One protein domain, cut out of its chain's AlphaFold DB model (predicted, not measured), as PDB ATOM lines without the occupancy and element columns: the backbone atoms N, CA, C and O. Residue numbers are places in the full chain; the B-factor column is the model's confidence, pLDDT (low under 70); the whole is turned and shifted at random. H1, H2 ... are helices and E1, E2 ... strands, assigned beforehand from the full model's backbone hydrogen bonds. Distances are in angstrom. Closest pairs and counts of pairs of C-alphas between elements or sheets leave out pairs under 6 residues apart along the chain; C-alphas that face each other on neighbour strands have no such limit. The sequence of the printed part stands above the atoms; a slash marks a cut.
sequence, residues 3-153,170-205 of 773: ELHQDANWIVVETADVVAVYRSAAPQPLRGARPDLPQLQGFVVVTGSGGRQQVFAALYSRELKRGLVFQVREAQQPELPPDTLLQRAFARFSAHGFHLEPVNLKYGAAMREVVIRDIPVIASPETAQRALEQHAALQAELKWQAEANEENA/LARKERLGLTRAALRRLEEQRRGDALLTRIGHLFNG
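Overview. This is residues 3 to 153 and 170 to 205 of the 773 residues of an uncharacterized protein of Desulfuromonas sp. DDH964 (UniProt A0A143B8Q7). A twisted, curled sheet of five strands stands across the open end of a V made by two long helices, H3 and H4, which come together far from the sheet. H1 covers one face of the sheet, and residues 192 to 204 of H4 pack on that same face. The printed part has 187 residues, with E1, E2, E3, E4, H1, E5, H2, H3 and H4 in chain order. The sheet, ordered E4, E3, E2, E1, E5, is antiparallel throughout, and the class is mixed, helices and strands. The whole is only just loose, close to compact, with a radius of gyration of the C-alphas of 19.4 A, and is elongated, spanning 64 by 39 by 33 A.

Along the chain. Find C-alpha 18 at (543.137, 460.491, 422.576), where E1 begins; it runs to residue 24. E2, residues 40 to 49, measures 28.1 A from first to last C-alpha, and E3, residues 52 to 61, 29.3 A. E4 is residues 66 to 72, and E5 residues 100 to 102. H1 is residues 82 to 95, 20.0 A long, and H2 residues 109 to 117. From C-alpha 125 at (534.994, 469.101, 428.040), H3 runs 38.5 A to residue 151. H4, residues 170 to 204, runs 51.1 A to C-alpha 204 at (523.225, 446.954, 419.886).

Arrangement. Look first at E1 to E4, a meander, each strand the antiparallel neighbour of the one before. Within hydrogen-bond range are N 22 and O 44 at 2.8 A in the hairpin E1 and E2, N 45 and O 56 at 2.9 A in the hairpin E2 and E3, and N 68 and O 59 at 2.8 A in the hairpin E3 and E4. Edge strand E5 is the antiparallel neighbour of E1, with N 101 and O 23 within hydrogen-bond range at 2.8 A. H1 and H4 on one face of the sheet make two layers. H1 lies over E3 and E2, 9.0 A high; its closest C-alphas to E3 are Leu 85 and Val 55, 6.3 A apart. H4 lies over E4 and E3, 9.9 A high; its closest C-alphas to E4 are Leu 196 and Leu 68, 7.0 A apart. H3 touches H4 with residues 139 to 149 alone, closest at the C-alphas of Ala 146 and Thr 179, 5.2 A, opposite ways at a steep tilt of 44 degrees. H2 touches no helix. Every O i to N i+4 pair is within hydrogen-bond range in H1, H2 and H4, and 22 of 23 in H3.

Size, cuts and confidence. The C-alphas farthest apart, Pro 81 and Leu 170, are 66.3 A apart. Residues 154 to 169 are not printed; C-alphas 153 and 170 are 13.1 A apart across this cut. The link from E1 to E2 is long, 15 residues. Residues 6 to 7, 75 to 78 and 149 to 153 have pLDDT under 70.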
ATOM      1  N   GLU A   3     527.495 449.852 426.012       86.50
ATOM      2  CA  GLU A   3     526.660 450.697 426.865       86.50
ATOM      3  C   GLU A   3     526.428 452.027 426.144       86.50
ATOM      4  O   GLU A   3     527.368 452.793 425.944       86.50
ATOM      5  N   LEU A   4     525.189 452.278 425.705       86.56
ATOM      6  CA  LEU A   4     524.806 453.548 425.086       86.56
ATOM      7  C   LEU A   4     524.937 454.664 426.129       86.56
ATOM      8  O   LEU A   4     524.241 454.646 427.145       86.56
ATOM      9  N   HIS A   5     525.803 455.635 425.861       82.62
ATOM     10  CA  HIS A   5     526.013 456.794 426.716       82.62
ATOM     11  C   HIS A   5     524.933 457.835 426.387       82.62
ATOM     12  O   HIS A   5     525.154 458.729 425.578       82.62
ATOM     13  N   GLN A   6     523.736 457.654 426.956       63.94
ATOM     14  CA  GLN A   6     522.475 458.223 426.445       63.94
ATOM     15  C   GLN A   6     522.497 459.748 426.237       63.94
ATOM     16  O   GLN A   6     521.965 460.225 425.239       63.94
ATOM     17  N   ASP A   7     523.180 460.494 427.106       65.50
ATOM     18  CA  ASP A   7     523.262 461.963 427.046       65.50
ATOM     19  C   ASP A   7     524.396 462.506 426.144       65.50
ATOM     20  O   ASP A   7     524.554 463.718 425.987       65.50
ATOM     21  N   ALA A   8     525.221 461.631 425.552       77.12
ATOM     22  CA  ALA A   8     526.453 462.008 424.860       77.12
ATOM     23  C   ALA A   8     526.351 461.875 423.329       77.12
ATOM     24  O   ALA A   8     526.542 460.801 422.758       77.12
ATOM     25  N   ASN A   9     526.169 463.013 422.647       87.50
ATOM     26  CA  ASN A   9     526.371 463.108 421.191       87.50
ATOM     27  C   ASN A   9     527.869 463.005 420.799       87.50
ATOM     28  O   ASN A   9     528.178 462.785 419.627       87.50
ATOM     29  N   TRP A  10     528.786 463.177 421.765       93.38
ATOM     30  CA  TRP A  10     530.242 463.242 421.581       93.38
ATOM     31  C   TRP A  10     530.983 462.478 422.682       93.38
ATOM     32  O   TRP A  10     530.557 462.454 423.834       93.38
ATOM     33  N   ILE A  11     532.126 461.897 422.335       94.38
ATOM     34  CA  ILE A  11     533.102 461.343 423.269       94.38
ATOM     35  C   ILE A  11     533.828 462.536 423.895       94.38
ATOM     36  O   ILE A  11     534.599 463.220 423.219       94.38
ATOM     37  N   VAL A  12     533.531 462.805 425.167       94.31
ATOM     38  CA  VAL A  12     534.086 463.942 425.909       94.31
ATOM     39  C   VAL A  12     535.469 463.570 426.438       94.31
ATOM     40  O   VAL A  12     535.587 462.743 427.342       94.31
ATOM     41  N   VAL A  13     536.521 464.133 425.846       95.25
ATOM     42  CA  VAL A  13     537.917 463.798 426.164       95.25
ATOM     43  C   VAL A  13     538.863 464.923 425.745       95.25
ATOM     44  O   VAL A  13     538.633 465.605 424.748       95.25
ATOM     45  N   GLU A  14     539.949 465.110 426.493       94.38
ATOM     46  CA  GLU A  14     541.010 466.038 426.106       94.38
ATOM     47  C   GLU A  14     541.834 465.529 424.920       94.38
ATOM     48  O   GLU A  14     542.183 464.351 424.833       94.38
ATOM     49  N   THR A  15     542.239 466.442 424.036       92.94
ATOM     50  CA  THR A  15     543.075 466.154 422.853       92.94
ATOM     51  C   THR A  15     544.350 465.373 423.201       92.94
ATOM     52  O   THR A  15     544.818 464.544 422.415       92.94
ATOM     53  N   ALA A  16     544.917 465.619 424.387       92.94
ATOM     54  CA  ALA A  16     546.101 464.929 424.889       92.94
ATOM     55  C   ALA A  16     545.866 463.425 425.130       92.94
ATOM     56  O   ALA A  16     546.748 462.623 424.805       92.94
ATOM     57  N   ASP A  17     544.672 463.050 425.596       95.50
ATOM     58  CA  ASP A  17     544.312 461.709 426.074       95.50
ATOM     59  C   ASP A  17     543.800 460.782 424.953       95.50
ATOM     60  O   ASP A  17     543.604 459.587 425.171       95.50
ATOM     61  N   VAL A  18     543.580 461.292 423.735       96.69
ATOM     62  CA  VAL A  18     543.137 460.491 422.576       96.69
ATOM     63  C   VAL A  18     544.306 459.664 422.023       96.69
ATOM     64  O   VAL A  18     545.092 460.148 421.203       96.69
ATOM     65  N   VAL A  19     544.437 458.415 422.472       96.38
ATOM     66  CA  VAL A  19     545.536 457.496 422.123       96.38
ATOM     67  C   VAL A  19     545.465 457.054 420.659       96.38
ATOM     68  O   VAL A  19     546.475 457.079 419.956       96.38
ATOM     69  N   ALA A  20     544.279 456.660 420.188       97.12
ATOM     70  CA  ALA A  20     544.062 456.199 418.818       97.12
ATOM     71  C   ALA A  20     542.638 456.509 418.339       97.12
ATOM     72  O   ALA A  20     541.692 456.488 419.125       97.12
ATOM     73  N   VAL A  21     542.479 456.740 417.034       98.00
ATOM     74  CA  VAL A  21     541.170 456.851 416.377       98.00
ATOM     75  C   VAL A  21     541.157 455.992 415.120       98.00
ATOM     76  O   VAL A  21     542.120 455.978 414.355       98.00
ATOM     77  N   TYR A  22     540.032 455.331 414.884       98.31
ATOM     78  CA  TYR A  22     539.703 454.618 413.660       98.31
ATOM     79  C   TYR A  22     538.376 455.160 413.116       98.31
ATOM     80  O   TYR A  22     537.475 455.465 413.898       98.31
ATOM     81  N   ARG A  23     538.242 455.295 411.795       97.88
ATOM     82  CA  ARG A  23     537.050 455.853 411.124       97.88
ATOM     83  C   ARG A  23     536.627 454.992 409.937       97.88
ATOM     84  O   ARG A  23     537.488 454.383 409.309       97.88
ATOM     85  N   SER A  24     535.346 454.982 409.572       97.69
ATOM     86  CA  SER A  24     534.929 454.398 408.294       97.69
ATOM     87  C   SER A  24     535.285 455.326 407.135       97.69
ATOM     88  O   SER A  24     535.132 456.551 407.237       97.69
ATOM     89  N   ALA A  25     535.771 454.738 406.039       92.44
ATOM     90  CA  ALA A  25     536.240 455.466 404.858       92.44
ATOM     91  C   ALA A  25     535.139 456.346 404.231       92.44
ATOM     92  O   ALA A  25     535.407 457.465 403.798       92.44
ATOM     93  N   ALA A  26     533.891 455.869 404.259       92.38
ATOM     94  CA  ALA A  26     532.704 456.597 403.823       92.38
ATOM     95  C   ALA A  26     531.575 456.533 404.877       92.38
ATOM     96  O   ALA A  26     531.583 455.643 405.739       92.38
ATOM     97  N   PRO A  27     530.594 457.453 404.814       95.69
ATOM     98  CA  PRO A  27     529.259 457.237 405.360       95.69
ATOM     99  C   PRO A  27     528.518 456.143 404.577       95.69
ATOM    100  O   PRO A  27     528.697 456.019 403.367       95.69
ATOM    101  N   GLN A  28     527.684 455.361 405.256       95.31
ATOM    102  CA  GLN A  28     526.933 454.245 404.672       95.31
ATOM    103  C   GLN A  28     525.699 453.890 405.526       95.31
ATOM    104  O   GLN A  28     525.676 454.211 406.719       95.31
ATOM    105  N   PRO A  29     524.663 453.240 404.965       93.69
ATOM    106  CA  PRO A  29     523.536 452.743 405.751       93.69
ATOM    107  C   PRO A  29     523.963 451.612 406.702       93.69
ATOM    108  O   PRO A  29     524.851 450.814 406.397       93.69
ATOM    109  N   LEU A  30     523.293 451.520 407.851       93.50
ATOM    110  CA  LEU A  30     523.471 450.432 408.815       93.50
ATOM    111  C   LEU A  30     522.962 449.107 408.214       93.50
ATOM    112  O   LEU A  30     521.822 449.031 407.756       93.50
ATOM    113  N   ARG A  31     523.776 448.043 408.203       91.12
ATOM    114  CA  ARG A  31     523.369 446.764 407.593       91.12
ATOM    115  C   ARG A  31     522.152 446.166 408.311       91.12
ATOM    116  O   ARG A  31     522.197 445.915 409.508       91.12
ATOM    117  N   GLY A  32     521.082 445.902 407.559       84.75
ATOM    118  CA  GLY A  32     519.814 445.394 408.099       84.75
ATOM    119  C   GLY A  32     518.854 446.479 408.601       84.75
ATOM    120  O   GLY A  32     517.745 446.151 409.009       84.75
ATOM    121  N   ALA A  33     519.236 447.758 408.540       87.06
ATOM    122  CA  ALA A  33     518.295 448.856 408.715       87.06
ATOM    123  C   ALA A  33     517.355 449.012 407.512       87.06
ATOM    124  O   ALA A  33     517.640 448.579 406.393       87.06
ATOM    125  N   ARG A  34     516.241 449.706 407.757       86.38
ATOM    126  CA  ARG A  34     515.342 450.211 406.720       86.38
ATOM    127  C   ARG A  34     516.001 451.365 405.931       86.38
ATOM    128  O   ARG A  34     516.843 452.073 406.489       86.38
ATOM    129  N   PRO A  35     515.623 451.588 404.656       85.75
ATOM    130  CA  PRO A  35     516.234 452.606 403.792       85.75
ATOM    131  C   PRO A  35     515.845 454.059 404.126       85.75
ATOM    132  O   PRO A  35     516.316 454.969 403.453       85.75
ATOM    133  N   ASP A  36     514.992 454.288 405.130       87.12
ATOM    134  CA  ASP A  36     514.652 455.607 405.680       87.12
ATOM    135  C   ASP A  36     515.599 456.063 406.808       87.12
ATOM    136  O   ASP A  36     515.494 457.203 407.265       87.12
ATOM    137  N   LEU A  37     516.533 455.213 407.262       90.75
ATOM    138  CA  LEU A  37     517.564 455.635 408.216       90.75
ATOM    139  C   LEU A  37     518.712 456.372 407.497       90.75
ATOM    140  O   LEU A  37     519.174 455.906 406.452       90.75
ATOM    141  N   PRO A  38     519.213 457.487 408.065       93.12
ATOM    142  CA  PRO A  38     520.270 458.293 407.456       93.12
ATOM    143  C   PRO A  38     521.594 457.529 407.347       93.12
ATOM    144  O   PRO A  38     521.868 456.602 408.115       93.12
ATOM    145  N   GLN A  39     522.469 457.969 406.443       94.88
ATOM    146  CA  GLN A  39     523.810 457.406 406.314       94.88
ATOM    147  C   GLN A  39     524.678 457.769 407.522       94.88
ATOM    148  O   GLN A  39     524.713 458.913 407.990       94.88
ATOM    149  N   LEU A  40     525.417 456.776 408.014       96.88
ATOM    150  CA  LEU A  40     526.234 456.867 409.217       96.88
ATOM    151  C   LEU A  40     527.710 456.711 408.874       96.88
ATOM    152  O   LEU A  40     528.073 455.882 408.046       96.88
ATOM    153  N   GLN A  41     528.568 457.472 409.544       97.50
ATOM    154  CA  GLN A  41     530.010 457.252 409.551       97.50
ATOM    155  C   GLN A  41     530.406 456.624 410.893       97.50
ATOM    156  O   GLN A  41     530.037 457.132 411.952       97.50
ATOM    157  N   GLY A  42     531.107 455.490 410.845       97.50
ATOM    158  CA  GLY A  42     531.528 454.744 412.029       97.50
ATOM    159  C   GLY A  42     532.872 455.229 412.563       97.50
ATOM    160  O   GLY A  42     533.764 455.564 411.786       97.50
ATOM    161  N   PHE A  43     533.029 455.236 413.882       98.12
ATOM    162  CA  PHE A  43     534.257 455.623 414.569       98.12
ATOM    163  C   PHE A  43     534.536 454.700 415.758       98.12
ATOM    164  O   PHE A  43     533.615 454.268 416.454       98.12
ATOM    165  N   VAL A  44     535.815 454.450 416.034       98.06
ATOM    166  CA  VAL A  44     536.284 453.873 417.301       98.06
ATOM    167  C   VAL A  44     537.408 454.743 417.838       98.06
ATOM    168  O   VAL A  44     538.349 455.055 417.111       98.06
ATOM    169  N   VAL A  45     537.314 455.130 419.105       97.56
ATOM    170  CA  VAL A  45     538.282 455.993 419.785       97.56
ATOM    171  C   VAL A  45     538.810 455.260 421.008       97.56
ATOM    172  O   VAL A  45     538.031 454.761 421.821       97.56
ATOM    173  N   VAL A  46     540.131 455.210 421.140       96.81
ATOM    174  CA  VAL A  46     540.814 454.762 422.353       96.81
ATOM    175  C   VAL A  46     541.291 456.007 423.088       96.81
ATOM    176  O   VAL A  46     542.105 456.766 422.558       96.81
ATOM    177  N   THR A  47     540.778 456.226 424.293       95.50
ATOM    178  CA  THR A  47     541.228 457.289 425.198       95.50
ATOM    179  C   THR A  47     542.102 456.690 426.297       95.50
ATOM    180  O   THR A  47     542.029 455.489 426.561       95.50
ATOM    181  N   GLY A  48     542.956 457.493 426.930       92.50
ATOM    182  CA  GLY A  48     543.860 457.042 427.984       92.50
ATOM    183  C   GLY A  48     544.159 458.148 428.982       92.50
ATOM    184  O   GLY A  48     545.029 458.972 428.730       92.50
ATOM    185  N   SER A  49     543.474 458.128 430.126       86.81
ATOM    186  CA  SER A  49     543.632 459.108 431.204       86.81
ATOM    187  C   SER A  49     543.939 458.406 432.531       86.81
ATOM    188  O   SER A  49     543.483 457.291 432.797       86.81
ATOM    189  N   GLY A  50     544.804 459.004 433.358       80.00
ATOM    190  CA  GLY A  50     545.198 458.433 434.657       80.00
ATOM    191  C   GLY A  50     545.802 457.017 434.600       80.00
ATOM    192  O   GLY A  50     545.697 456.272 435.569       80.00
ATOM    193  N   GLY A  51     546.383 456.615 433.463       80.06
ATOM    194  CA  GLY A  51     546.925 455.266 433.243       80.06
ATOM    195  C   GLY A  51     545.891 454.192 432.869       80.06
ATOM    196  O   GLY A  51     546.280 453.058 432.601       80.06
ATOM    197  N   ARG A  52     544.596 454.526 432.796       87.00
ATOM    198  CA  ARG A  52     543.534 453.622 432.326       87.00
ATOM    199  C   ARG A  52     543.119 453.992 430.906       87.00
ATOM    200  O   ARG A  52     542.775 455.139 430.638       87.00
ATOM    201  N   GLN A  53     543.125 453.013 430.003       92.25
ATOM    202  CA  GLN A  53     542.587 453.186 428.654       92.25
ATOM    203  C   GLN A  53     541.116 452.773 428.587       92.25
ATOM    204  O   GLN A  53     540.699 451.821 429.245       92.25
ATOM    205  N   GLN A  54     540.333 453.485 427.780       93.19
ATOM    206  CA  GLN A  54     538.919 453.204 427.536       93.19
ATOM    207  C   GLN A  54     538.651 453.192 426.031       93.19
ATOM    208  O   GLN A  54     539.226 453.981 425.282       93.19
ATOM    209  N   VAL A  55     537.766 452.300 425.584       95.44
ATOM    210  CA  VAL A  55     537.382 452.185 424.172       95.44
ATOM    211  C   VAL A  55     535.936 452.634 423.999       95.44
ATOM    212  O   VAL A  55     535.024 452.118 424.651       95.44
ATOM    213  N   PHE A  56     535.733 453.584 423.092       96.44
ATOM    214  CA  PHE A  56     534.429 454.094 422.692       96.44
ATOM    215  C   PHE A  56     534.167 453.752 421.227       96.44
ATOM    216  O   PHE A  56     535.037 453.912 420.373       96.44
ATOM    217  N   ALA A  57     532.954 453.302 420.933       96.62
ATOM    218  CA  ALA A  57     532.426 453.151 419.584       96.62
ATOM    219  C   ALA A  57     531.416 454.276 419.332       96.62
ATOM    220  O   ALA A  57     530.622 454.584 420.218       96.62
ATOM    221  N   ALA A  58     531.414 454.881 418.145       97.12
ATOM    222  CA  ALA A  58     530.455 455.929 417.810       97.12
ATOM    223  C   ALA A  58     529.951 455.855 416.362       97.12
ATOM    224  O   ALA A  58     530.680 455.478 415.446       97.12
ATOM    225  N   LEU A  59     528.690 456.240 416.163       96.75
ATOM    226  CA  LEU A  59     528.035 456.357 414.857       96.75
ATOM    227  C   LEU A  59     527.600 457.806 414.652       96.75
ATOM    228  O   LEU A  59     526.838 458.325 415.461       96.75
ATOM    229  N   TYR A  60     528.046 458.451 413.575       96.31
ATOM    230  CA  TYR A  60     527.705 459.842 413.264       96.31
ATOM    231  C   TYR A  60     526.816 459.954 412.031       96.31
ATOM    232  O   TYR A  60     527.221 459.539 410.944       96.31
ATOM    233  N   SER A  61     525.646 460.579 412.166       95.31
ATOM    234  CA  SER A  61     524.834 460.979 411.015       95.31
ATOM    235  C   SER A  61     525.231 462.380 410.557       95.31
ATOM    236  O   SER A  61     525.103 463.345 411.310       95.31
ATOM    237  N   ARG A  62     525.659 462.513 409.294       92.56
ATOM    238  CA  ARG A  62     525.916 463.830 408.676       92.56
ATOM    239  C   ARG A  62     524.626 464.612 408.419       92.56
ATOM    240  O   ARG A  62     524.637 465.837 408.483       92.56
ATOM    241  N   GLU A  63     523.532 463.902 408.160       91.50
ATOM    242  CA  GLU A  63     522.203 464.461 407.893       91.50
ATOM    243  C   GLU A  63     521.586 465.058 409.165       91.50
ATOM    244  O   GLU A  63     521.181 466.218 409.170       91.50
ATOM    245  N   LEU A  64     521.606 464.306 410.274       90.44
ATOM    246  CA  LEU A  64     521.123 464.769 411.582       90.44
ATOM    247  C   LEU A  64     522.163 465.604 412.353       90.44
ATOM    248  O   LEU A  64     521.853 466.142 413.413       90.44
ATOM    249  N   LYS A  65     523.403 465.686 411.845       91.25
ATOM    250  CA  LYS A  65     524.591 466.313 412.463       91.25
ATOM    251  C   LYS A  65     524.931 465.824 413.880       91.25
ATOM    252  O   LYS A  65     525.600 466.535 414.629       91.25
ATOM    253  N   ARG A  66     524.490 464.622 414.259       90.38
ATOM    254  CA  ARG A  66     524.547 464.095 415.635       90.38
ATOM    255  C   ARG A  66     525.171 462.703 415.690       90.38
ATOM    256  O   ARG A  66     525.076 461.925 414.737       90.38
ATOM    257  N   GLY A  67     525.826 462.423 416.814       92.31
ATOM    258  CA  GLY A  67     526.470 461.151 417.116       92.31
ATOM    259  C   GLY A  67     525.681 460.307 418.117       92.31
ATOM    260  O   GLY A  67     524.958 460.835 418.957       92.31
ATOM    261  N   LEU A  68     525.860 458.992 418.038       94.06
ATOM    262  CA  LEU A  68     525.557 458.029 419.097       94.06
ATOM    263  C   LEU A  68     526.881 457.510 419.642       94.06
ATOM    264  O   LEU A  68     527.690 457.011 418.858       94.06
ATOM    265  N   VAL A  69     527.088 457.591 420.955       95.19
ATOM    266  CA  VAL A  69     528.315 457.131 421.616       95.19
ATOM    267  C   VAL A  69     528.025 455.921 422.498       95.19
ATOM    268  O   VAL A  69     527.107 455.926 423.316       95.19
ATOM    269  N   PHE A  70     528.841 454.881 422.353       94.75
ATOM    270  CA  PHE A  70     528.770 453.646 423.124       94.75
ATOM    271  C   PHE A  70     530.105 453.411 423.827       94.75
ATOM    272  O   PHE A  70     531.149 453.366 423.172       94.75
ATOM    273  N   GLN A  71     530.086 453.191 425.139       93.75
ATOM    274  CA  GLN A  71     531.271 452.713 425.841       93.75
ATOM    275  C   GLN A  71     531.368 451.187 425.719       93.75
ATOM    276  O   GLN A  71     530.394 450.461 425.945       93.75
ATOM    277  N   VAL A  72     532.543 450.687 425.335       92.88
ATOM    278  CA  VAL A  72     532.782 449.253 425.148       92.88
ATOM    279  C   VAL A  72     533.266 448.661 426.470       92.88
ATOM    280  O   VAL A  72     534.412 448.862 426.862       92.88
ATOM    281  N   ARG A  73     532.388 447.930 427.168       88.31
ATOM    282  CA  ARG A  73     532.666 447.304 428.475       88.31
ATOM    283  C   ARG A  73     532.339 445.813 428.479       88.31
ATOM    284  O   ARG A  73     531.566 445.331 427.650       88.31
ATOM    285  N   GLU A  74     532.900 445.064 429.420       78.44
ATOM    286  CA  GLU A  74     532.502 443.685 429.720       78.44
ATOM    287  C   GLU A  74     531.573 443.681 430.938       78.44
ATOM    288  O   GLU A  74     531.887 444.287 431.956       78.44
ATOM    289  N   ALA A  75     530.443 442.973 430.861       65.62
ATOM    290  CA  ALA A  75     529.426 442.997 431.920       65.62
ATOM    291  C   ALA A  75     529.817 442.218 433.197       65.62
ATOM    292  O   ALA A  75     529.044 442.189 434.151       65.62
ATOM    293  N   GLN A  76     530.971 441.539 433.201       62.34
ATOM    294  CA  GLN A  76     531.401 440.634 434.279       62.34
ATOM    295  C   GLN A  76     532.881 440.784 434.690       62.34
ATOM    296  O   GLN A  76     533.290 440.167 435.669       62.34
ATOM    297  N   GLN A  77     533.694 441.585 433.986       61.19
ATOM    298  CA  GLN A  77     535.112 441.802 434.316       61.19
ATOM    299  C   GLN A  77     535.531 443.250 433.993       61.19
ATOM    300  O   GLN A  77     535.455 443.650 432.835       61.19
ATOM    301  N   PRO A  78     535.985 444.059 434.968       62.69
ATOM    302  CA  PRO A  78     536.267 445.479 434.732       62.69
ATOM    303  C   PRO A  78     537.599 445.771 434.016       62.69
ATOM    304  O   PRO A  78     537.783 446.888 433.543       62.69
ATOM    305  N   GLU A  79     538.526 444.808 433.932       71.00
ATOM    306  CA  GLU A  79     539.910 445.039 433.478       71.00
ATOM    307  C   GLU A  79     540.350 444.043 432.382       71.00
ATOM    308  O   GLU A  79     541.263 443.243 432.571       71.00
ATOM    309  N   LEU A  80     539.703 444.091 431.207       80.25
ATOM    310  CA  LEU A  80     540.242 443.455 429.993       80.25
ATOM    311  C   LEU A  80     541.258 444.371 429.282       80.25
ATOM    312  O   LEU A  80     541.115 445.596 429.339       80.25
ATOM    313  N   PRO A  81     542.229 443.805 428.536       88.25
ATOM    314  CA  PRO A  81     543.137 444.583 427.699       88.25
ATOM    315  C   PRO A  81     542.391 445.482 426.691       88.25
ATOM    316  O   PRO A  81     541.426 445.024 426.065       88.25
ATOM    317  N   PRO A  82     542.858 446.726 426.453       88.69
ATOM    318  CA  PRO A  82     542.247 447.641 425.485       88.69
ATOM    319  C   PRO A  82     542.137 447.044 424.079       88.69
ATOM    320  O   PRO A  82     541.119 447.233 423.414       88.69
ATOM    321  N   ASP A  83     543.119 446.240 423.660       92.38
ATOM    322  CA  ASP A  83     543.115 445.536 422.373       92.38
ATOM    323  C   ASP A  83     541.924 444.577 422.224       92.38
ATOM    324  O   ASP A  83     541.343 444.466 421.145       92.38
ATOM    325  N   THR A  84     541.496 443.914 423.303       92.50
ATOM    326  CA  THR A  84     540.330 443.017 423.283       92.50
ATOM    327  C   THR A  84     539.026 443.803 423.134       92.50
ATOM    328  O   THR A  84     538.114 443.374 422.422       92.50
ATOM    329  N   LEU A  85     538.932 444.982 423.758       92.94
ATOM    330  CA  LEU A  85     537.794 445.893 423.592       92.94
ATOM    331  C   LEU A  85     537.773 446.506 422.177       92.94
ATOM    332  O   LEU A  85     536.713 446.583 421.556       92.94
ATOM    333  N   LEU A  86     538.943 446.852 421.631       94.94
ATOM    334  CA  LEU A  86     539.124 447.362 420.270       94.94
ATOM    335  C   LEU A  86     538.739 446.320 419.205       94.94
ATOM    336  O   LEU A  86     537.951 446.621 418.309       94.94
ATOM    337  N   GLN A  87     539.204 445.074 419.338       94.94
ATOM    338  CA  GLN A  87     538.810 443.968 418.453       94.94
ATOM    339  C   GLN A  87     537.297 443.718 418.487       94.94
ATOM    340  O   GLN A  87     536.682 443.504 417.441       94.94
ATOM    341  N   ARG A  88     536.663 443.801 419.665       93.69
ATOM    342  CA  ARG A  88     535.200 443.696 419.798       93.69
ATOM    343  C   ARG A  88     534.466 444.855 419.125       93.69
ATOM    344  O   ARG A  88     533.437 444.619 418.493       93.69
ATOM    345  N   ALA A  89     534.991 446.078 419.213       95.62
ATOM    346  CA  ALA A  89     534.464 447.221 418.473       95.62
ATOM    347  C   ALA A  89     534.550 446.982 416.956       95.62
ATOM    348  O   ALA A  89     533.537 447.086 416.265       95.62
ATOM    349  N   PHE A  90     535.710 446.561 416.442       96.81
ATOM    350  CA  PHE A  90     535.900 446.250 415.019       96.81
ATOM    351  C   PHE A  90     534.995 445.118 414.530       96.81
ATOM    352  O   PHE A  90     534.383 445.250 413.471       96.81
ATOM    353  N   ALA A  91     534.849 444.036 415.299       95.25
ATOM    354  CA  ALA A  91     533.933 442.945 414.973       95.25
ATOM    355  C   ALA A  91     532.474 443.430 414.900       95.25
ATOM    356  O   ALA A  91     531.738 443.046 413.990       95.25
ATOM    357  N   ARG A  92     532.060 444.326 415.812       95.00
ATOM    358  CA  ARG A  92     530.707 444.901 415.819       95.00
ATOM    359  C   ARG A  92     530.448 445.805 414.619       95.00
ATOM    360  O   ARG A  92     529.415 445.666 413.970       95.00
ATOM    361  N   PHE A  93     531.394 446.685 414.301       96.44
ATOM    362  CA  PHE A  93     531.327 447.528 413.110       96.44
ATOM    363  C   PHE A  93     531.322 446.688 411.825       96.44
ATOM    364  O   PHE A  93     530.458 446.900 410.977       96.44
ATOM    365  N   SER A  94     532.174 445.663 411.731       95.88
ATOM    366  CA  SER A  94     532.258 444.765 410.567       95.88
ATOM    367  C   SER A  94     530.972 443.962 410.338       95.88
ATOM    368  O   SER A  94     530.521 443.837 409.200       95.88
ATOM    369  N   ALA A  95     530.331 443.461 411.403       94.19
ATOM    370  CA  ALA A  95     529.030 442.786 411.308       94.19
ATOM    371  C   ALA A  95     527.952 443.710 410.708       94.19
ATOM    372  O   ALA A  95     527.178 443.300 409.840       94.19
ATOM    373  N   HIS A  96     527.987 444.985 411.102       94.94
ATOM    374  CA  HIS A  96     527.147 446.068 410.582       94.94
ATOM    375  C   HIS A  96     527.621 446.659 409.240       94.94
ATOM    376  O   HIS A  96     527.037 447.627 408.756       94.94
ATOM    377  N   GLY A  97     528.639 446.058 408.612       94.69
ATOM    378  CA  GLY A  97     529.158 446.407 407.286       94.69
ATOM    379  C   GLY A  97     530.224 447.506 407.255       94.69
ATOM    380  O   GLY A  97     530.649 447.894 406.171       94.69
ATOM    381  N   PHE A  98     530.648 448.045 408.397       96.81
ATOM    382  CA  PHE A  98     531.624 449.136 408.466       96.81
ATOM    383  C   PHE A  98     533.060 448.609 408.496       96.81
ATOM    384  O   PHE A  98     533.477 447.957 409.455       96.81
ATOM    385  N   HIS A  99     533.841 448.985 407.487       95.94
ATOM    386  CA  HIS A  99     535.294 448.845 407.496       95.94
ATOM    387  C   HIS A  99     535.915 450.096 408.129       95.94
ATOM    388  O   HIS A  99     535.580 451.212 407.733       95.94
ATOM    389  N   LEU A 100     536.782 449.911 409.129       97.56
ATOM    390  CA  LEU A 100     537.411 450.995 409.888       97.56
ATOM    391  C   LEU A 100     538.912 451.075 409.595       97.56
ATOM    392  O   LEU A 100     539.625 450.078 409.687       97.56
ATOM    393  N   GLU A 101     539.388 452.280 409.305       97.62
ATOM    394  CA  GLU A 101     540.784 452.590 408.998       97.62
ATOM    395  C   GLU A 101     541.406 453.452 410.110       97.62
ATOM    396  O   GLU A 101     540.721 454.329 410.648       97.62
ATOM    397  N   PRO A 102     542.692 453.256 410.461       97.62
ATOM    398  CA  PRO A 102     543.375 454.088 411.446       97.62
ATOM    399  C   PRO A 102     543.545 455.526 410.944       97.62
ATOM    400  O   PRO A 102     544.107 455.775 409.877       97.62
ATOM    401  N   VAL A 103     543.126 456.495 411.755       97.44
ATOM    402  CA  VAL A 103     543.453 457.907 411.546       97.44
ATOM    403  C   VAL A 103     544.897 458.131 411.986       97.44
ATOM    404  O   VAL A 103     545.285 457.770 413.097       97.44
ATOM    405  N   ASN A 104     545.711 458.745 411.127       95.50
ATOM    406  CA  ASN A 104     547.068 459.108 411.510       95.50
ATOM    407  C   ASN A 104     547.038 460.220 412.572       95.50
ATOM    408  O   ASN A 104     546.642 461.341 412.272       95.50
ATOM    409  N   LEU A 105     547.499 459.915 413.788       95.69
ATOM    410  CA  LEU A 105     547.698 460.890 414.870       95.69
ATOM    411  C   LEU A 105     549.186 461.200 415.125       95.69
ATOM    412  O   LEU A 105     549.511 461.897 416.086       95.69
ATOM    413  N   LYS A 106     550.106 460.712 414.273       93.81
ATOM    414  CA  LYS A 106     551.565 460.928 414.381       93.81
ATOM    415  C   LYS A 106     551.979 462.322 413.884       93.81
ATOM    416  O   LYS A 106     552.842 462.455 413.020       93.81
ATOM    417  N   TYR A 107     551.343 463.357 414.423       92.69
ATOM    418  CA  TYR A 107     551.610 464.760 414.118       92.69
ATOM    419  C   TYR A 107     552.027 465.528 415.381       92.69
ATOM    420  O   TYR A 107     551.746 465.103 416.500       92.69
ATOM    421  N   GLY A 108     552.676 466.684 415.205       92.88
ATOM    422  CA  GLY A 108     552.937 467.614 416.310       92.88
ATOM    423  C   GLY A 108     551.637 468.130 416.943       92.88
ATOM    424  O   GLY A 108     550.604 468.169 416.275       92.88
ATOM    425  N   ALA A 109     551.694 468.537 418.216       91.56
ATOM    426  CA  ALA A 109     550.521 468.782 419.068       91.56
ATOM    427  C   ALA A 109     549.390 469.591 418.398       91.56
ATOM    428  O   ALA A 109     548.272 469.094 418.321       91.56
ATOM    429  N   ALA A 110     549.688 470.763 417.827       89.88
ATOM    430  CA  ALA A 110     548.688 471.611 417.167       89.88
ATOM    431  C   ALA A 110     548.017 470.948 415.942       89.88
ATOM    432  O   ALA A 110     546.834 471.144 415.691       89.88
ATOM    433  N   MET A 111     548.744 470.121 415.185       91.25
ATOM    434  CA  MET A 111     548.180 469.391 414.042       91.25
ATOM    435  C   MET A 111     547.387 468.154 414.500       91.25
ATOM    436  O   MET A 111     546.361 467.829 413.908       91.25
ATOM    437  N   ARG A 112     547.807 467.494 415.590       94.38
ATOM    438  CA  ARG A 112     547.009 466.454 416.266       94.38
ATOM    439  C   ARG A 112     545.696 467.035 416.808       94.38
ATOM    440  O   ARG A 112     544.666 466.388 416.667       94.38
ATOM    441  N   GLU A 113     545.718 468.251 417.352       93.62
ATOM    442  CA  GLU A 113     544.525 468.984 417.794       93.62
ATOM    443  C   GLU A 113     543.566 469.280 416.638       93.62
ATOM    444  O   GLU A 113     542.395 468.924 416.731       93.62
ATOM    445  N   VAL A 114     544.055 469.838 415.523       94.56
ATOM    446  CA  VAL A 114     543.233 470.075 414.321       94.56
ATOM    447  C   VAL A 114     542.598 468.774 413.815       94.56
ATOM    448  O   VAL A 114     541.392 468.732 413.599       94.56
ATOM    449  N   VAL A 115     543.371 467.687 413.700       95.94
ATOM    450  CA  VAL A 115     542.862 466.383 413.229       95.94
ATOM    451  C   VAL A 115     541.837 465.763 414.188       95.94
ATOM    452  O   VAL A 115     540.902 465.115 413.728       95.94
ATOM    453  N   ILE A 116     541.982 465.959 415.503       95.56
ATOM    454  CA  ILE A 116     541.005 465.494 416.501       95.56
ATOM    455  C   ILE A 116     539.734 466.351 416.476       95.56
ATOM    456  O   ILE A 116     538.635 465.809 416.539       95.56
ATOM    457  N   ARG A 117     539.868 467.669 416.309       93.38
ATOM    458  CA  ARG A 117     538.753 468.623 416.218       93.38
ATOM    459  C   ARG A 117     537.905 468.450 414.950       93.38
ATOM    460  O   ARG A 117     536.716 468.756 414.977       93.38
ATOM    461  N   ASP A 118     538.489 467.920 413.877       94.69
ATOM    462  CA  ASP A 118     537.793 467.539 412.638       94.69
ATOM    463  C   ASP A 118     536.986 466.224 412.757       94.69
ATOM    464  O   ASP A 118     536.236 465.869 411.843       94.69
ATOM    465  N   ILE A 119     537.113 465.473 413.862       96.12
ATOM    466  CA  ILE A 119     536.350 464.240 414.099       96.12
ATOM    467  C   ILE A 119     535.042 464.590 414.834       96.12
ATOM    468  O   ILE A 119     535.067 464.874 416.029       96.12
ATOM    469  N   PRO A 120     533.864 464.501 414.182       94.19
ATOM    470  CA  PRO A 120     532.615 465.083 414.693       94.19
ATOM    471  C   PRO A 120     531.990 464.331 415.883       94.19
ATOM    472  O   PRO A 120     530.923 464.712 416.360       94.19
ATOM    473  N   VAL A 121     532.633 463.255 416.347       95.06
ATOM    474  CA  VAL A 121     532.243 462.466 417.529       95.06
ATOM    475  C   VAL A 121     533.194 462.652 418.711       95.06
ATOM    476  O   VAL A 121     533.013 461.974 419.715       95.06
ATOM    477  N   ILE A 122     534.201 463.525 418.618       95.69
ATOM    478  CA  ILE A 122     535.088 463.878 419.734       95.69
ATOM    479  C   ILE A 122     534.856 465.349 420.083       95.69
ATOM    480  O   ILE A 122     534.749 466.192 419.195       95.69
ATOM    481  N   ALA A 123     534.776 465.656 421.374       94.62
ATOM    482  CA  ALA A 123     534.696 467.023 421.875       94.62
ATOM    483  C   ALA A 123     535.539 467.161 423.148       94.62
ATOM    484  O   ALA A 123     535.570 466.252 423.978       94.62
ATOM    485  N   SER A 124     536.185 468.313 423.327       92.25
ATOM    486  CA  SER A 124     536.775 468.663 424.623       92.25
ATOM    487  C   SER A 124     535.668 468.908 425.662       92.25
ATOM    488  O   SER A 124     534.555 469.278 425.274       92.25
ATOM    489  N   PRO A 125     535.944 468.776 426.972       89.88
ATOM    490  CA  PRO A 125     534.994 469.101 428.040       89.88
ATOM    491  C   PRO A 125     534.300 470.459 427.855       89.88
ATOM    492  O   PRO A 125     533.072 470.522 427.876       89.88
ATOM    493  N   GLU A 126     535.055 471.525 427.558       88.06
ATOM    494  CA  GLU A 126     534.481 472.854 427.296       88.06
ATOM    495  C   GLU A 126     533.542 472.887 426.082       88.06
ATOM    496  O   GLU A 126     532.513 473.560 426.106       88.06
ATOM    497  N   THR A 127     533.910 472.218 424.984       87.88
ATOM    498  CA  THR A 127     533.122 472.273 423.741       87.88
ATOM    499  C   THR A 127     531.875 471.404 423.830       87.88
ATOM    500  O   THR A 127     530.818 471.835 423.373       87.88
ATOM    501  N   ALA A 128     531.959 470.252 424.499       86.81
ATOM    502  CA  ALA A 128     530.807 469.426 424.837       86.81
ATOM    503  C   ALA A 128     529.830 470.176 425.757       86.81
ATOM    504  O   ALA A 128     528.639 470.234 425.455       86.81
ATOM    505  N   GLN A 129     530.322 470.808 426.832       87.38
ATOM    506  CA  GLN A 129     529.477 471.575 427.751       87.38
ATOM    507  C   GLN A 129     528.786 472.746 427.038       87.38
ATOM    508  O   GLN A 129     527.560 472.837 427.083       87.38
ATOM    509  N   ARG A 130     529.528 473.586 426.298       86.81
ATOM    510  CA  ARG A 130     528.937 474.702 425.536       86.81
ATOM    511  C   ARG A 130     527.911 474.224 424.504       86.81
ATOM    512  O   ARG A 130     526.903 474.893 424.302       86.81
ATOM    513  N   ALA A 131     528.132 473.075 423.859       82.81
ATOM    514  CA  ALA A 131     527.181 472.513 422.902       82.81
ATOM    515  C   ALA A 131     525.907 471.966 423.577       82.81
ATOM    516  O   ALA A 131     524.815 472.133 423.034       82.81
ATOM    517  N   LEU A 132     526.018 471.369 424.771       84.19
ATOM    518  CA  LEU A 132     524.865 470.969 425.590       84.19
ATOM    519  C   LEU A 132     524.069 472.190 426.073       84.19
ATOM    520  O   LEU A 132     522.849 472.210 425.930       84.19
ATOM    521  N   GLU A 133     524.747 473.225 426.573       85.19
ATOM    522  CA  GLU A 133     524.137 474.492 427.001       85.19
ATOM    523  C   GLU A 133     523.411 475.190 425.841       85.19
ATOM    524  O   GLU A 133     522.250 475.571 425.981       85.19
ATOM    525  N   GLN A 134     524.042 475.287 424.664       81.81
ATOM    526  CA  GLN A 134     523.423 475.839 423.453       81.81
ATOM    527  C   GLN A 134     522.218 475.016 422.982       81.81
ATOM    528  O   GLN A 134     521.204 475.590 422.588       81.81
ATOM    529  N   HIS A 135     522.290 473.683 423.038       80.06
ATOM    530  CA  HIS A 135     521.173 472.816 422.660       80.06
ATOM    531  C   HIS A 135     519.997 472.937 423.643       80.06
ATOM    532  O   HIS A 135     518.846 473.035 423.215       80.06
ATOM    533  N   ALA A 136     520.275 472.991 424.949       83.25
ATOM    534  CA  ALA A 136     519.270 473.207 425.984       83.25
ATOM    535  C   ALA A 136     518.619 474.596 425.868       83.25
ATOM    536  O   ALA A 136     517.392 474.697 425.917       83.25
ATOM    537  N   ALA A 137     519.414 475.646 425.636       82.69
ATOM    538  CA  ALA A 137     518.925 477.002 425.399       82.69
ATOM    539  C   ALA A 137     518.043 477.081 424.143       82.69
ATOM    540  O   ALA A 137     516.936 477.602 424.218       82.69
ATOM    541  N   LEU A 138     518.469 476.486 423.021       80.06
ATOM    542  CA  LEU A 138     517.673 476.425 421.790       80.06
ATOM    543  C   LEU A 138     516.355 475.656 421.999       80.06
ATOM    544  O   LEU A 138     515.316 476.066 421.489       80.06
ATOM    545  N   GLN A 139     516.361 474.553 422.756       80.25
ATOM    546  CA  GLN A 139     515.128 473.825 423.075       80.25
ATOM    547  C   GLN A 139     514.204 474.600 424.020       80.25
ATOM    548  O   GLN A 139     512.986 474.503 423.873       80.25
ATOM    549  N   ALA A 140     514.746 475.360 424.973       83.31
ATOM    550  CA  ALA A 140     513.962 476.252 425.823       83.31
ATOM    551  C   ALA A 140     513.365 477.411 425.007       83.31
ATOM    552  O   ALA A 140     512.175 477.689 425.128       83.31
ATOM    553  N   GLU A 141     514.149 478.021 424.114       82.31
ATOM    554  CA  GLU A 141     513.697 479.089 423.222       82.31
ATOM    555  C   GLU A 141     512.613 478.596 422.253       82.31
ATOM    556  O   GLU A 141     511.578 479.240 422.128       82.31
ATOM    557  N   LEU A 142     512.784 477.433 421.612       77.94
ATOM    558  CA  LEU A 142     511.783 476.868 420.695       77.94
ATOM    559  C   LEU A 142     510.467 476.495 421.398       77.94
ATOM    560  O   LEU A 142     509.408 476.620 420.786       77.94
ATOM    561  N   LYS A 143     510.517 476.062 422.667       80.81
ATOM    562  CA  LYS A 143     509.318 475.845 423.498       80.81
ATOM    563  C   LYS A 143     508.651 477.168 423.855       80.81
ATOM    564  O   LYS A 143     507.475 477.346 423.557       80.81
ATOM    565  N   TRP A 144     509.414 478.129 424.375       83.75
ATOM    566  CA  TRP A 144     508.905 479.454 424.731       83.75
ATOM    567  C   TRP A 144     508.315 480.196 423.519       83.75
ATOM    568  O   TRP A 144     507.244 480.788 423.621       83.75
ATOM    569  N   GLN A 145     508.942 480.103 422.341       75.06
ATOM    570  CA  GLN A 145     508.410 480.650 421.086       75.06
ATOM    571  C   GLN A 145     507.125 479.952 420.612       75.06
ATOM    572  O   GLN A 145     506.364 480.565 419.861       75.06
ATOM    573  N   ALA A 146     506.864 478.704 421.013       74.81
ATOM    574  CA  ALA A 146     505.577 478.055 420.780       74.81
ATOM    575  C   ALA A 146     504.538 478.540 421.807       74.81
ATOM    576  O   ALA A 146     503.543 479.159 421.438       74.81
ATOM    577  N   GLU A 147     504.827 478.344 423.094       77.81
ATOM    578  CA  GLU A 147     503.941 478.614 424.233       77.81
ATOM    579  C   GLU A 147     503.512 480.093 424.300       77.81
ATOM    580  O   GLU A 147     502.320 480.407 424.283       77.81
ATOM    581  N   ALA A 148     504.469 481.029 424.264       74.25
ATOM    582  CA  ALA A 148     504.185 482.459 424.390       74.25
ATOM    583  C   ALA A 148     503.403 483.039 423.195       74.25
ATOM    584  O   ALA A 148     502.772 484.089 423.340       74.25
ATOM    585  N   ASN A 149     503.412 482.387 422.025       64.56
ATOM    586  CA  ASN A 149     502.610 482.804 420.869       64.56
ATOM    587  C   ASN A 149     501.207 482.174 420.833       64.56
ATOM    588  O   ASN A 149     500.330 482.735 420.172       64.56
ATOM    589  N   GLU A 150     500.973 481.063 421.541       65.06
ATOM    590  CA  GLU A 150     499.622 480.530 421.758       65.06
ATOM    591  C   GLU A 150     498.882 481.319 422.848       65.06
ATOM    592  O   GLU A 150     497.729 481.701 422.646       65.06
ATOM    593  N   GLU A 151     499.554 481.652 423.956       63.78
ATOM    594  CA  GLU A 151     498.943 482.377 425.082       63.78
ATOM    595  C   GLU A 151     498.648 483.857 424.757       63.78
ATOM    596  O   GLU A 151     497.592 484.380 425.110       63.78
ATOM    597  N   ASN A 152     499.515 484.540 423.993       58.75
ATOM    598  CA  ASN A 152     499.325 485.949 423.597       58.75
ATOM    599  C   ASN A 152     498.398 486.142 422.373       58.75
ATOM    600  O   ASN A 152     498.610 487.044 421.549       58.75
ATOM    601  N   ALA A 153     497.365 485.308 422.235       56.78
ATOM    602  CA  ALA A 153     496.311 485.461 421.237       56.78
ATOM    603  C   ALA A 153     495.158 486.328 421.803       56.78
ATOM    604  O   ALA A 153     494.377 485.832 422.614       56.78
ATOM    605  N   LEU A 170     497.796 491.001 410.183       83.25
ATOM    606  CA  LEU A 170     499.132 490.782 409.627       83.25
ATOM    607  C   LEU A 170     500.095 490.275 410.708       83.25
ATOM    608  O   LEU A 170     500.633 489.178 410.566       83.25
ATOM    609  N   ALA A 171     500.210 490.987 411.834       79.69
ATOM    610  CA  ALA A 171     501.059 490.581 412.956       79.69
ATOM    611  C   ALA A 171     500.672 489.196 413.519       79.69
ATOM    612  O   ALA A 171     501.535 488.405 413.902       79.69
ATOM    613  N   ARG A 172     499.377 488.851 413.527       78.94
ATOM    614  CA  ARG A 172     498.877 487.525 413.925       78.94
ATOM    615  C   ARG A 172     499.272 486.441 412.923       78.94
ATOM    616  O   ARG A 172     499.653 485.352 413.344       78.94
ATOM    617  N   LYS A 173     499.221 486.716 411.613       82.75
ATOM    618  CA  LYS A 173     499.707 485.789 410.571       82.75
ATOM    619  C   LYS A 173     501.218 485.575 410.666       82.75
ATOM    620  O   LYS A 173     501.663 484.439 410.540       82.75
ATOM    621  N   GLU A 174     501.983 486.628 410.944       83.44
ATOM    622  CA  GLU A 174     503.434 486.562 411.153       83.44
ATOM    623  C   GLU A 174     503.783 485.727 412.395       83.44
ATOM    624  O   GLU A 174     504.528 484.752 412.277       83.44
ATOM    625  N   ARG A 175     503.163 486.003 413.554       77.75
ATOM    626  CA  ARG A 175     503.315 485.188 414.778       77.75
ATOM    627  C   ARG A 175     502.947 483.722 414.551       77.75
ATOM    628  O   ARG A 175     503.723 482.840 414.911       77.75
ATOM    629  N   LEU A 176     501.816 483.434 413.901       79.19
ATOM    630  CA  LEU A 176     501.418 482.059 413.561       79.19
ATOM    631  C   LEU A 176     502.397 481.386 412.584       79.19
ATOM    632  O   LEU A 176     502.598 480.174 412.658       79.19
ATOM    633  N   GLY A 177     503.029 482.150 411.688       80.81
ATOM    634  CA  GLY A 177     504.111 481.678 410.823       80.81
ATOM    635  C   GLY A 177     505.350 481.264 411.619       80.81
ATOM    636  O   GLY A 177     505.842 480.149 411.443       80.81
ATOM    637  N   LEU A 178     505.802 482.121 412.542       78.38
ATOM    638  CA  LEU A 178     506.930 481.849 413.441       78.38
ATOM    639  C   LEU A 178     506.654 480.643 414.353       78.38
ATOM    640  O   LEU A 178     507.459 479.718 414.398       78.38
ATOM    641  N   THR A 179     505.474 480.592 414.978       77.19
ATOM    642  CA  THR A 179     505.019 479.478 415.836       77.19
ATOM    643  C   THR A 179     505.073 478.146 415.082       77.19
ATOM    644  O   THR A 179     505.652 477.168 415.552       77.19
ATOM    645  N   ARG A 180     504.539 478.106 413.852       83.38
ATOM    646  CA  ARG A 180     504.569 476.907 412.994       83.38
ATOM    647  C   ARG A 180     505.981 476.529 412.547       83.38
ATOM    648  O   ARG A 180     506.242 475.345 412.354       83.38
ATOM    649  N   ALA A 181     506.886 477.492 412.377       82.19
ATOM    650  CA  ALA A 181     508.290 477.218 412.078       82.19
ATOM    651  C   ALA A 181     509.041 476.650 413.298       82.19
ATOM    652  O   ALA A 181     509.807 475.699 413.144       82.19
ATOM    653  N   ALA A 182     508.785 477.174 414.502       77.88
ATOM    654  CA  ALA A 182     509.345 476.661 415.752       77.88
ATOM    655  C   ALA A 182     508.863 475.229 416.045       77.88
ATOM    656  O   ALA A 182     509.685 474.335 416.256       77.88
ATOM    657  N   LEU A 183     507.551 474.979 415.947       79.56
ATOM    658  CA  LEU A 183     506.963 473.646 416.123       79.56
ATOM    659  C   LEU A 183     507.522 472.623 415.122       79.56
ATOM    660  O   LEU A 183     507.896 471.526 415.528       79.56
ATOM    661  N   ARG A 184     507.668 472.983 413.836       84.62
ATOM    662  CA  ARG A 184     508.289 472.101 412.828       84.62
ATOM    663  C   ARG A 184     509.732 471.739 413.173       84.62
ATOM    664  O   ARG A 184     510.068 470.563 413.135       84.62
ATOM    665  N   ARG A 185     510.558 472.709 413.583       83.75
ATOM    666  CA  ARG A 185     511.941 472.446 414.032       83.75
ATOM    667  C   ARG A 185     511.984 471.515 415.247       83.75
ATOM    668  O   ARG A 185     512.866 470.665 415.342       83.75
ATOM    669  N   LEU A 186     511.029 471.653 416.165       82.69
ATOM    670  CA  LEU A 186     510.921 470.820 417.362       82.69
ATOM    671  C   LEU A 186     510.424 469.393 417.031       82.69
ATOM    672  O   LEU A 186     510.907 468.425 417.618       82.69
ATOM    673  N   GLU A 187     509.533 469.232 416.047       85.06
ATOM    674  CA  GLU A 187     509.192 467.925 415.460       85.06
ATOM    675  C   GLU A 187     510.378 467.285 414.722       85.06
ATOM    676  O   GLU A 187     510.619 466.090 414.876       85.06
ATOM    677  N   GLU A 188     511.129 468.060 413.937       86.69
ATOM    678  CA  GLU A 188     512.325 467.610 413.212       86.69
ATOM    679  C   GLU A 188     513.411 467.117 414.180       86.69
ATOM    680  O   GLU A 188     513.957 466.031 413.972       86.69
ATOM    681  N   GLN A 189     513.656 467.835 415.285       85.06
ATOM    682  CA  GLN A 189     514.530 467.363 416.366       85.06
ATOM    683  C   GLN A 189     514.034 466.040 416.959       85.06
ATOM    684  O   GLN A 189     514.774 465.059 416.931       85.06
ATOM    685  N   ARG A 190     512.766 465.972 417.400       87.12
ATOM    686  CA  ARG A 190     512.168 464.748 417.972       87.12
ATOM    687  C   ARG A 190     512.238 463.547 417.022       87.12
ATOM    688  O   ARG A 190     512.471 462.428 417.472       87.12
ATOM    689  N   ARG A 191     512.063 463.758 415.711       88.31
ATOM    690  CA  ARG A 191     512.251 462.712 414.688       88.31
ATOM    691  C   ARG A 191     513.715 462.282 414.595       88.31
ATOM    692  O   ARG A 191     513.973 461.085 414.544       88.31
ATOM    693  N   GLY A 192     514.659 463.221 414.636       87.81
ATOM    694  CA  GLY A 192     516.091 462.924 414.721       87.81
ATOM    695  C   GLY A 192     516.452 462.082 415.951       87.81
ATOM    696  O   GLY A 192     517.109 461.055 415.810       87.81
ATOM    697  N   ASP A 193     515.964 462.458 417.137       86.75
ATOM    698  CA  ASP A 193     516.152 461.699 418.385       86.75
ATOM    699  C   ASP A 193     515.576 460.274 418.298       86.75
ATOM    700  O   ASP A 193     516.239 459.305 418.679       86.75
ATOM    701  N   ALA A 194     514.372 460.114 417.735       87.56
ATOM    702  CA  ALA A 194     513.748 458.805 417.539       87.56
ATOM    703  C   ALA A 194     514.524 457.923 416.539       87.56
ATOM    704  O   ALA A 194     514.733 456.732 416.791       87.56
ATOM    705  N   LEU A 195     515.005 458.500 415.429       89.81
ATOM    706  CA  LEU A 195     515.837 457.799 414.445       89.81
ATOM    707  C   LEU A 195     517.163 457.338 415.067       89.81
ATOM    708  O   LEU A 195     517.539 456.178 414.906       89.81
ATOM    709  N   LEU A 196     517.842 458.203 415.826       88.94
ATOM    710  CA  LEU A 196     519.082 457.862 416.535       88.94
ATOM    711  C   LEU A 196     518.850 456.774 417.600       88.94
ATOM    712  O   LEU A 196     519.613 455.813 417.668       88.94
ATOM    713  N   THR A 197     517.759 456.851 418.364       89.06
ATOM    714  CA  THR A 197     517.373 455.807 419.335       89.06
ATOM    715  C   THR A 197     517.211 454.439 418.654       89.06
ATOM    716  O   THR A 197     517.800 453.443 419.084       89.06
ATOM    717  N   ARG A 198     516.501 454.394 417.517       89.38
ATOM    718  CA  ARG A 198     516.300 453.183 416.701       89.38
ATOM    719  C   ARG A 198     517.609 452.631 416.130       89.38
ATOM    720  O   ARG A 198     517.857 451.430 416.226       89.38
ATOM    721  N   ILE A 199     518.476 453.502 415.603       92.12
ATOM    722  CA  ILE A 199     519.838 453.148 415.164       92.12
ATOM    723  C   ILE A 199     520.627 452.527 416.323       92.12
ATOM    724  O   ILE A 199     521.308 451.521 416.126       92.12
ATOM    725  N   GLY A 200     520.513 453.077 417.535       91.06
ATOM    726  CA  GLY A 200     521.180 452.557 418.726       91.06
ATOM    727  C   GLY A 200     520.724 451.151 419.117       91.06
ATOM    728  O   GLY A 200     521.562 450.302 419.431       91.06
ATOM    729  N   HIS A 201     519.423 450.862 419.035       90.31
ATOM    730  CA  HIS A 201     518.892 449.515 419.266       90.31
ATOM    731  C   HIS A 201     519.377 448.507 418.216       90.31
ATOM    732  O   HIS A 201     519.883 447.447 418.596       90.31
ATOM    733  N   LEU A 202     519.325 448.868 416.927       90.81
ATOM    734  CA  LEU A 202     519.830 448.040 415.826       90.81
ATOM    735  C   LEU A 202     521.345 447.794 415.938       90.81
ATOM    736  O   LEU A 202     521.797 446.655 415.817       90.81
ATOM    737  N   PHE A 203     522.145 448.820 416.256       91.56
ATOM    738  CA  PHE A 203     523.589 448.662 416.455       91.56
ATOM    739  C   PHE A 203     523.897 447.725 417.632       91.56
ATOM    740  O   PHE A 203     524.714 446.804 417.503       91.56
ATOM    741  N   ASN A 204     523.162 447.865 418.740       89.06
ATOM    742  CA  ASN A 204     523.225 446.954 419.886       89.06
ATOM    743  C   ASN A 204     522.576 445.584 419.635       89.06
ATOM    744  O   ASN A 204     522.760 444.673 420.441       89.06
ATOM    745  N   GLY A 205     521.940 445.368 418.480       85.00
ATOM    746  CA  GLY A 205     521.386 444.076 418.072       85.00
ATOM    747  C   GLY A 205     520.211 443.629 418.933       85.00
ATOM    748  O   GLY A 205     519.959 442.432 419.036       85.00
TER     749      GLY A 205